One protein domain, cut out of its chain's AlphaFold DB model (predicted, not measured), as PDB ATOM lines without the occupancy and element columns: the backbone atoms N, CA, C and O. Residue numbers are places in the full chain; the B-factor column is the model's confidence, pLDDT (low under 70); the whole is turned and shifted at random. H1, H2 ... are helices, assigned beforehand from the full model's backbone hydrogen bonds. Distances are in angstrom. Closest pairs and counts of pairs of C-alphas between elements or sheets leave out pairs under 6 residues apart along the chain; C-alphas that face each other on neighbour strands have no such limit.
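What this domain is: This is residues 23 to 83 of the 83 residues of the protein "Hypothetical protein" of Polarella glacialis (UniProt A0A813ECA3). Four helices follow one another in an open zigzag with no core: H3 and the long H4 make the two limbs of a wide V, joined at its point by residues 55 to 57, and the short H1 and H2 lead away from the start of H3 as an arm. The printed part has 61 residues, with four named helices and no named strand, and its class is all helix. It is extended, with a radius of gyration of the C-alphas of 19.1 A, and flat, spanning 58 by 34 by 11 A.

Where its parts are: H1 is residues 23 to 31, from C-alpha 23 at (-18.095, -15.028, 25.499). H2 is residues 34 to 40. H3, residues 42 to 54, is 18.5 A long. H4, residues 58 to 81, is 35.6 A long and ends at C-alpha 81 at (-73.436, -26.054, 43.445).

How they stand to each other: H1 and H2 are close but not clearly touching, the C-alphas of Leu 29 and Met 35 being closest at 7.3 A, at a steep tilt of 46 degrees. H2 and H3 are also close but not clearly touching, Trp 38 and Ala 44 having the closest C-alphas at 6.3 A, at a steep tilt of 67 degrees. H3 and H4 are apart. In H1, H2, H3 and H4 every O i to N i+4 pair is within hydrogen-bond range.

The domain as a whole: The C-alphas of Lys 23 and Lys 83, the two farthest apart, are 61.0 A apart. The printed part has no cut, and its three links are tight. Residues 81 to 83 have pLDDT under 70.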
ATOM      1  N   LYS A  23     -18.289 -13.567  25.471       91.31
ATOM      2  CA  LYS A  23     -18.095 -15.028  25.499       91.31
ATOM      3  C   LYS A  23     -18.141 -15.595  26.920       91.31
ATOM      4  O   LYS A  23     -18.726 -16.651  27.146       91.31
ATOM      5  N   THR A  24     -17.536 -14.899  27.875       89.44
ATOM      6  CA  THR A  24     -17.488 -15.333  29.274       89.44
ATOM      7  C   THR A  24     -18.831 -15.087  29.966       89.44
ATOM      8  O   THR A  24     -19.274 -15.935  30.738       89.44
ATOM      9  N   LEU A  25     -19.536 -14.004  29.619       88.94
ATOM     10  CA  LEU A  25     -20.891 -13.734  30.110       88.94
ATOM     11  C   LEU A  25     -21.904 -14.784  29.630       88.94
ATOM     12  O   LEU A  25     -22.672 -15.298  30.440       88.94
ATOM     13  N   LYS A  26     -21.877 -15.159  28.342       89.44
ATOM     14  CA  LYS A  26     -22.731 -16.226  27.787       89.44
ATOM     15  C   LYS A  26     -22.519 -17.554  28.516       89.44
ATOM     16  O   LYS A  26     -23.488 -18.215  28.872       89.44
ATOM     17  N   LYS A  27     -21.259 -17.912  28.797       89.81
ATOM     18  CA  LYS A  27     -20.924 -19.112  29.581       89.81
ATOM     19  C   LYS A  27     -21.471 -19.038  31.009       89.81
ATOM     20  O   LYS A  27     -22.025 -20.023  31.477       89.81
ATOM     21  N   ALA A  28     -21.345 -17.898  31.691       88.12
ATOM     22  CA  ALA A  28     -21.876 -17.723  33.046       88.12
ATOM     23  C   ALA A  28     -23.414 -17.796  33.087       88.12
ATOM     24  O   ALA A  28     -23.975 -18.512  33.908       88.12
ATOM     25  N   LEU A  29     -24.098 -17.137  32.146       88.00
ATOM     26  CA  LEU A  29     -25.561 -17.191  32.029       88.00
ATOM     27  C   LEU A  29     -26.083 -18.600  31.729       88.00
ATOM     28  O   LEU A  29     -27.143 -18.972  32.232       88.00
ATOM     29  N   ALA A  30     -25.354 -19.366  30.911       88.56
ATOM     30  CA  ALA A  30     -25.688 -20.756  30.617       88.56
ATOM     31  C   ALA A  30     -25.485 -21.660  31.841       88.56
ATOM     32  O   ALA A  30     -26.356 -22.477  32.122       88.56
ATOM     33  N   LYS A  31     -24.386 -21.478  32.589       88.00
ATOM     34  CA  LYS A  31     -24.113 -22.221  33.833       88.00
ATOM     35  C   LYS A  31     -25.201 -22.018  34.887       88.00
ATOM     36  O   LYS A  31     -25.645 -22.988  35.485       88.00
ATOM     37  N   ASP A  32     -25.653 -20.781  35.076       84.81
ATOM     38  CA  ASP A  32     -26.656 -20.450  36.097       84.81
ATOM     39  C   ASP A  32     -28.108 -20.661  35.616       84.81
ATOM     40  O   ASP A  32     -29.060 -20.435  36.376       84.81
ATOM     41  N   GLU A  33     -28.281 -21.070  34.352       88.81
ATOM     42  CA  GLU A  33     -29.557 -21.289  33.656       88.81
ATOM     43  C   GLU A  33     -30.561 -20.132  33.786       88.81
ATOM     44  O   GLU A  33     -31.783 -20.313  33.790       88.81
ATOM     45  N   ILE A  34     -30.061 -18.900  33.871       87.81
ATOM     46  CA  ILE A  34     -30.887 -17.733  34.209       87.81
ATOM     47  C   ILE A  34     -31.952 -17.450  33.159       87.81
ATOM     48  O   ILE A  34     -33.045 -17.022  33.509       87.81
ATOM     49  N   MET A  35     -31.694 -17.744  31.886       88.12
ATOM     50  CA  MET A  35     -32.703 -17.557  30.837       88.12
ATOM     51  C   MET A  35     -33.900 -18.507  30.986       88.12
ATOM     52  O   MET A  35     -35.025 -18.125  30.643       88.12
ATOM     53  N   LYS A  36     -33.680 -19.716  31.525       89.94
ATOM     54  CA  LYS A  36     -34.761 -20.655  31.854       89.94
ATOM     55  C   LYS A  36     -35.548 -20.130  33.055       89.94
ATOM     56  O   LYS A  36     -36.744 -19.882  32.931       89.94
ATOM     57  N   LYS A  37     -34.850 -19.797  34.148       90.44
ATOM     58  CA  LYS A  37     -35.449 -19.212  35.363       90.44
ATOM     59  C   LYS A  37     -36.250 -17.936  35.066       90.44
ATOM     60  O   LYS A  37     -37.365 -17.765  35.556       90.44
ATOM     61  N   TRP A  38     -35.721 -17.070  34.201       91.19
ATOM     62  CA  TRP A  38     -36.421 -15.889  33.707       91.19
ATOM     63  C   TRP A  38     -37.683 -16.277  32.947       91.19
ATOM     64  O   TRP A  38     -38.750 -15.772  33.271       91.19
ATOM     65  N   SER A  39     -37.596 -17.199  31.983       90.12
ATOM     66  CA  SER A  39     -38.750 -17.646  31.190       90.12
ATOM     67  C   SER A  39     -39.879 -18.247  32.029       90.12
ATOM     68  O   SER A  39     -41.046 -18.075  31.665       90.12
ATOM     69  N   ASP A  40     -39.540 -18.901  33.138       91.31
ATOM     70  CA  ASP A  40     -40.505 -19.496  34.064       91.31
ATOM     71  C   ASP A  40     -41.114 -18.492  35.044       91.31
ATOM     72  O   ASP A  40     -42.202 -18.742  35.584       91.31
ATOM     73  N   SER A  41     -40.467 -17.342  35.233       93.12
ATOM     74  CA  SER A  41     -40.958 -16.285  36.111       93.12
ATOM     75  C   SER A  41     -42.340 -15.776  35.683       93.12
ATOM     76  O   SER A  41     -42.681 -15.679  34.496       93.12
ATOM     77  N   ALA A  42     -43.156 -15.391  36.668       92.50
ATOM     78  CA  ALA A  42     -44.471 -14.809  36.410       92.50
ATOM     79  C   ALA A  42     -44.376 -13.508  35.593       92.50
ATOM     80  O   ALA A  42     -45.264 -13.214  34.791       92.50
ATOM     81  N   TRP A  43     -43.295 -12.740  35.765       93.06
ATOM     82  CA  TRP A  43     -43.059 -11.514  35.010       93.06
ATOM     83  C   TRP A  43     -42.823 -11.804  33.526       93.06
ATOM     84  O   TRP A  43     -43.541 -11.259  32.684       93.06
ATOM     85  N   ALA A  44     -41.913 -12.719  33.184       92.56
ATOM     86  CA  ALA A  44     -41.677 -13.072  31.785       92.56
ATOM     87  C   ALA A  44     -42.919 -13.688  31.128       92.56
ATOM     88  O   ALA A  44     -43.228 -13.370  29.980       92.56
ATOM     89  N   LYS A  45     -43.681 -14.511  31.861       94.38
ATOM     90  CA  LYS A  45     -44.964 -15.056  31.383       94.38
ATOM     91  C   LYS A  45     -45.973 -13.947  31.067       94.38
ATOM     92  O   LYS A  45     -46.624 -14.006  30.022       94.38
ATOM     93  N   LYS A  46     -46.071 -12.906  31.904       94.38
ATOM     94  CA  LYS A  46     -46.912 -11.722  31.635       94.38
ATOM     95  C   LYS A  46     -46.436 -10.946  30.407       94.38
ATOM     96  O   LYS A  46     -47.267 -10.554  29.591       94.38
ATOM     97  N   LEU A  47     -45.125 -10.754  30.258       93.75
ATOM     98  CA  LEU A  47     -44.545 -10.049  29.113       93.75
ATOM     99  C   LEU A  47     -44.832 -10.796  27.801       93.75
ATOM    100  O   LEU A  47     -45.332 -10.199  26.850       93.75
ATOM    101  N   LYS A  48     -44.617 -12.120  27.789       93.62
ATOM    102  CA  LYS A  48     -44.962 -12.993  26.656       93.62
ATOM    103  C   LYS A  48     -46.455 -12.922  26.339       93.62
ATOM    104  O   LYS A  48     -46.812 -12.737  25.185       93.62
ATOM    105  N   ALA A  49     -47.327 -12.992  27.348       93.50
ATOM    106  CA  ALA A  49     -48.773 -12.884  27.148       93.50
ATOM    107  C   ALA A  49     -49.221 -11.514  26.601       93.50
ATOM    108  O   ALA A  49     -50.247 -11.431  25.931       93.50
ATOM    109  N   LYS A  50     -48.491 -10.431  26.900       94.88
ATOM    110  CA  LYS A  50     -48.742  -9.112  26.308       94.88
ATOM    111  C   LYS A  50     -48.348  -9.105  24.830       94.88
ATOM    112  O   LYS A  50     -49.186  -8.777  23.999       94.88
ATOM    113  N   ALA A  51     -47.143  -9.579  24.518       94.50
ATOM    114  CA  ALA A  51     -46.659  -9.680  23.142       94.50
ATOM    115  C   ALA A  51     -47.560 -10.572  22.266       94.50
ATOM    116  O   ALA A  51     -47.886 -10.210  21.141       94.50
ATOM    117  N   THR A  52     -48.038 -11.712  22.781       93.38
ATOM    118  CA  THR A  52     -48.962 -12.568  22.016       93.38
ATOM    119  C   THR A  52     -50.327 -11.927  21.790       93.38
ATOM    120  O   THR A  52     -50.952 -12.201  20.774       93.38
ATOM    121  N   ARG A  53     -50.807 -11.071  22.702       91.88
ATOM    122  CA  ARG A  53     -52.061 -10.324  22.502       91.88
ATOM    123  C   ARG A  53     -51.918  -9.210  21.476       91.88
ATOM    124  O   ARG A  53     -52.855  -8.994  20.717       91.88
ATOM    125  N   GLU A  54     -50.779  -8.525  21.467       93.88
ATOM    126  CA  GLU A  54     -50.470  -7.495  20.468       93.88
ATOM    127  C   GLU A  54     -50.402  -8.106  19.061       93.88
ATOM    128  O   GLU A  54     -50.986  -7.562  18.131       93.88
ATOM    129  N   ASN A  55     -49.806  -9.296  18.936       94.62
ATOM    130  CA  ASN A  55     -49.648 -10.003  17.661       94.62
ATOM    131  C   ASN A  55     -50.854 -10.873  17.248       94.62
ATOM    132  O   ASN A  55     -50.773 -11.598  16.261       94.62
ATOM    133  N   MET A  56     -51.957 -10.852  18.003       94.62
ATOM    134  CA  MET A  56     -53.085 -11.761  17.782       94.62
ATOM    135  C   MET A  56     -53.891 -11.381  16.535       94.62
ATOM    136  O   MET A  56     -54.294 -10.224  16.381       94.62
ATOM    137  N   THR A  57     -54.202 -12.366  15.695       95.06
ATOM    138  CA  THR A  57     -55.082 -12.201  14.524       95.06
ATOM    139  C   THR A  57     -56.561 -12.208  14.925       95.06
ATOM    140  O   THR A  57     -56.930 -12.672  16.006       95.06
ATOM    141  N   ASP A  58     -57.447 -11.699  14.068       95.69
ATOM    142  CA  ASP A  58     -58.874 -11.578  14.403       95.69
ATOM    143  C   ASP A  58     -59.533 -12.929  14.745       95.69
ATOM    144  O   ASP A  58     -60.220 -13.076  15.760       95.69
ATOM    145  N   PHE A  59     -59.201 -13.975  13.986       95.75
ATOM    146  CA  PHE A  59     -59.693 -15.325  14.250       95.75
ATOM    147  C   PHE A  59     -59.238 -15.875  15.614       95.75
ATOM    148  O   PHE A  59     -59.998 -16.546  16.319       95.75
ATOM    149  N   GLU A  60     -58.011 -15.575  16.036       94.81
ATOM    150  CA  GLU A  60     -57.507 -15.961  17.357       94.81
ATOM    151  C   GLU A  60     -58.210 -15.197  18.485       94.81
ATOM    152  O   GLU A  60     -58.496 -15.785  19.537       94.81
ATOM    153  N   ARG A  61     -58.579 -13.928  18.259       95.19
ATOM    154  CA  ARG A  61     -59.403 -13.160  19.209       95.19
ATOM    155  C   ARG A  61     -60.783 -13.787  19.369       95.19
ATOM    156  O   ARG A  61     -61.253 -13.926  20.505       95.19
ATOM    157  N   PHE A  62     -61.398 -14.240  18.276       96.25
ATOM    158  CA  PHE A  62     -62.663 -14.973  18.331       96.25
ATOM    159  C   PHE A  62     -62.533 -16.275  19.140       96.25
ATOM    160  O   PHE A  62     -63.314 -16.508  20.070       96.25
ATOM    161  N   LYS A  63     -61.495 -17.086  18.882       96.56
ATOM    162  CA  LYS A  63     -61.211 -18.303  19.671       96.56
ATOM    163  C   LYS A  63     -61.040 -17.999  21.162       96.56
ATOM    164  O   LYS A  63     -61.613 -18.696  22.005       96.56
ATOM    165  N   LEU A  64     -60.292 -16.947  21.498       95.62
ATOM    166  CA  LEU A  64     -60.083 -16.517  22.881       95.62
ATOM    167  C   LEU A  64     -61.403 -16.108  23.551       95.62
ATOM    168  O   LEU A  64     -61.647 -16.483  24.701       95.62
ATOM    169  N   MET A  65     -62.264 -15.367  22.848       96.75
ATOM    170  CA  MET A  65     -63.586 -14.968  23.341       96.75
ATOM    171  C   MET A  65     -64.446 -16.192  23.678       96.75
ATOM    172  O   MET A  65     -64.951 -16.300  24.803       96.75
ATOM    173  N   VAL A  66     -64.532 -17.163  22.765       97.31
ATOM    174  CA  VAL A  66     -65.297 -18.401  22.979       97.31
ATOM    175  C   VAL A  66     -64.741 -19.195  24.166       97.31
ATOM    176  O   VAL A  66     -65.507 -19.640  25.028       97.31
ATOM    177  N   ALA A  67     -63.415 -19.327  24.275       96.75
ATOM    178  CA  ALA A  67     -62.771 -20.007  25.399       96.75
ATOM    179  C   ALA A  67     -63.068 -19.320  26.746       96.75
ATOM    180  O   ALA A  67     -63.382 -19.991  27.737       96.75
ATOM    181  N   ARG A  68     -63.046 -17.979  26.795       96.44
ATOM    182  CA  ARG A  68     -63.404 -17.205  27.999       96.44
ATOM    183  C   ARG A  68     -64.863 -17.426  28.400       96.44
ATOM    184  O   ARG A  68     -65.128 -17.588  29.594       96.44
ATOM    185  N   LYS A  69     -65.787 -17.479  27.432       96.81
ATOM    186  CA  LYS A  69     -67.213 -17.752  27.680       96.81
ATOM    187  C   LYS A  69     -67.416 -19.143  28.287       96.81
ATOM    188  O   LYS A  69     -68.045 -19.246  29.341       96.81
ATOM    189  N   LYS A  70     -66.804 -20.181  27.701       96.56
ATOM    190  CA  LYS A  70     -66.845 -21.560  28.227       96.56
ATOM    191  C   LYS A  70     -66.305 -21.646  29.658       96.56
ATOM    192  O   LYS A  70     -66.957 -22.211  30.533       96.56
ATOM    193  N   ARG A  71     -65.152 -21.019  29.927       96.19
ATOM    194  CA  ARG A  71     -64.563 -20.972  31.276       96.19
ATOM    195  C   ARG A  71     -65.496 -20.299  32.286       96.19
ATOM    196  O   ARG A  71     -65.684 -20.823  33.377       96.19
ATOM    197  N   SER A  72     -66.082 -19.156  31.927       94.69
ATOM    198  CA  SER A  72     -67.003 -18.418  32.805       94.69
ATOM    199  C   SER A  72     -68.234 -19.252  33.174       94.69
ATOM    200  O   SER A  72     -68.605 -19.334  34.345       94.69
ATOM    201  N   GLN A  73     -68.821 -19.947  32.195       94.94
ATOM    202  CA  GLN A  73     -69.953 -20.848  32.427       94.94
ATOM    203  C   GLN A  73     -69.591 -22.002  33.375       94.94
ATOM    204  O   GLN A  73     -70.344 -22.273  34.312       94.94
ATOM    205  N   ALA A  74     -68.433 -22.641  33.179       94.12
ATOM    206  CA  ALA A  74     -67.964 -23.721  34.050       94.12
ATOM    207  C   ALA A  74     -67.743 -23.244  35.496       94.12
ATOM    208  O   ALA A  74     -68.227 -23.875  36.435       94.12
ATOM    209  N   VAL A  75     -67.090 -22.091  35.676       94.12
ATOM    210  CA  VAL A  75     -66.879 -21.484  37.001       94.12
ATOM    211  C   VAL A  75     -68.217 -21.167  37.676       94.12
ATOM    212  O   VAL A  75     -68.409 -21.517  38.838       94.12
ATOM    213  N   LYS A  76     -69.179 -20.585  36.947       93.12
ATOM    214  CA  LYS A  76     -70.519 -20.288  37.481       93.12
ATOM    215  C   LYS A  76     -71.254 -21.552  37.937       93.12
ATOM    216  O   LYS A  76     -71.918 -21.517  38.968       93.12
ATOM    217  N   LYS A  77     -71.128 -22.663  37.201       92.25
ATOM    218  CA  LYS A  77     -71.735 -23.951  37.574       92.25
ATOM    219  C   LYS A  77     -71.164 -24.474  38.895       92.25
ATOM    220  O   LYS A  77     -71.937 -24.781  39.793       92.25
ATOM    221  N   VAL A  78     -69.836 -24.503  39.033       92.44
ATOM    222  CA  VAL A  78     -69.163 -24.965  40.262       92.44
ATOM    223  C   VAL A  78     -69.527 -24.096  41.468       92.44
ATOM    224  O   VAL A  78     -69.817 -24.621  42.538       92.44
ATOM    225  N   LEU A  79     -69.553 -22.772  41.297       89.94
ATOM    226  CA  LEU A  79     -69.905 -21.845  42.376       89.94
ATOM    227  C   LEU A  79     -71.383 -21.941  42.782       89.94
ATOM    228  O   LEU A  79     -71.692 -21.759  43.953       89.94
ATOM    229  N   LYS A  80     -72.290 -22.249  41.843       79.75
ATOM    230  CA  LYS A  80     -73.723 -22.428  42.131       79.75
ATOM    231  C   LYS A  80     -74.001 -23.688  42.956       79.75
ATOM    232  O   LYS A  80     -74.895 -23.656  43.785       79.75
ATOM    233  N   THR A  81     -73.263 -24.775  42.726       67.69
ATOM    234  CA  THR A  81     -73.436 -26.054  43.445       67.69
ATOM    235  C   THR A  81     -72.831 -26.041  44.854       67.69
ATOM    236  O   THR A  81     -73.179 -26.876  45.672       67.69
ATOM    237  N   LYS A  82     -71.919 -25.107  45.150       58.62
ATOM    238  CA  LYS A  82     -71.273 -24.957  46.467       58.62
ATOM    239  C   LYS A  82     -72.071 -24.108  47.470       58.62
ATOM    240  O   LYS A  82     -71.515 -23.714  48.492       58.62
ATOM    241  N   LYS A  83     -73.329 -23.801  47.163       49.44
ATOM    242  CA  LYS A  83     -74.259 -23.084  48.031       49.44
ATOM    243  C   LYS A  83     -75.395 -24.026  48.395       49.44
ATOM    244  O   LYS A  83     -75.813 -23.970  49.565       49.44
TER     245      LYS A  83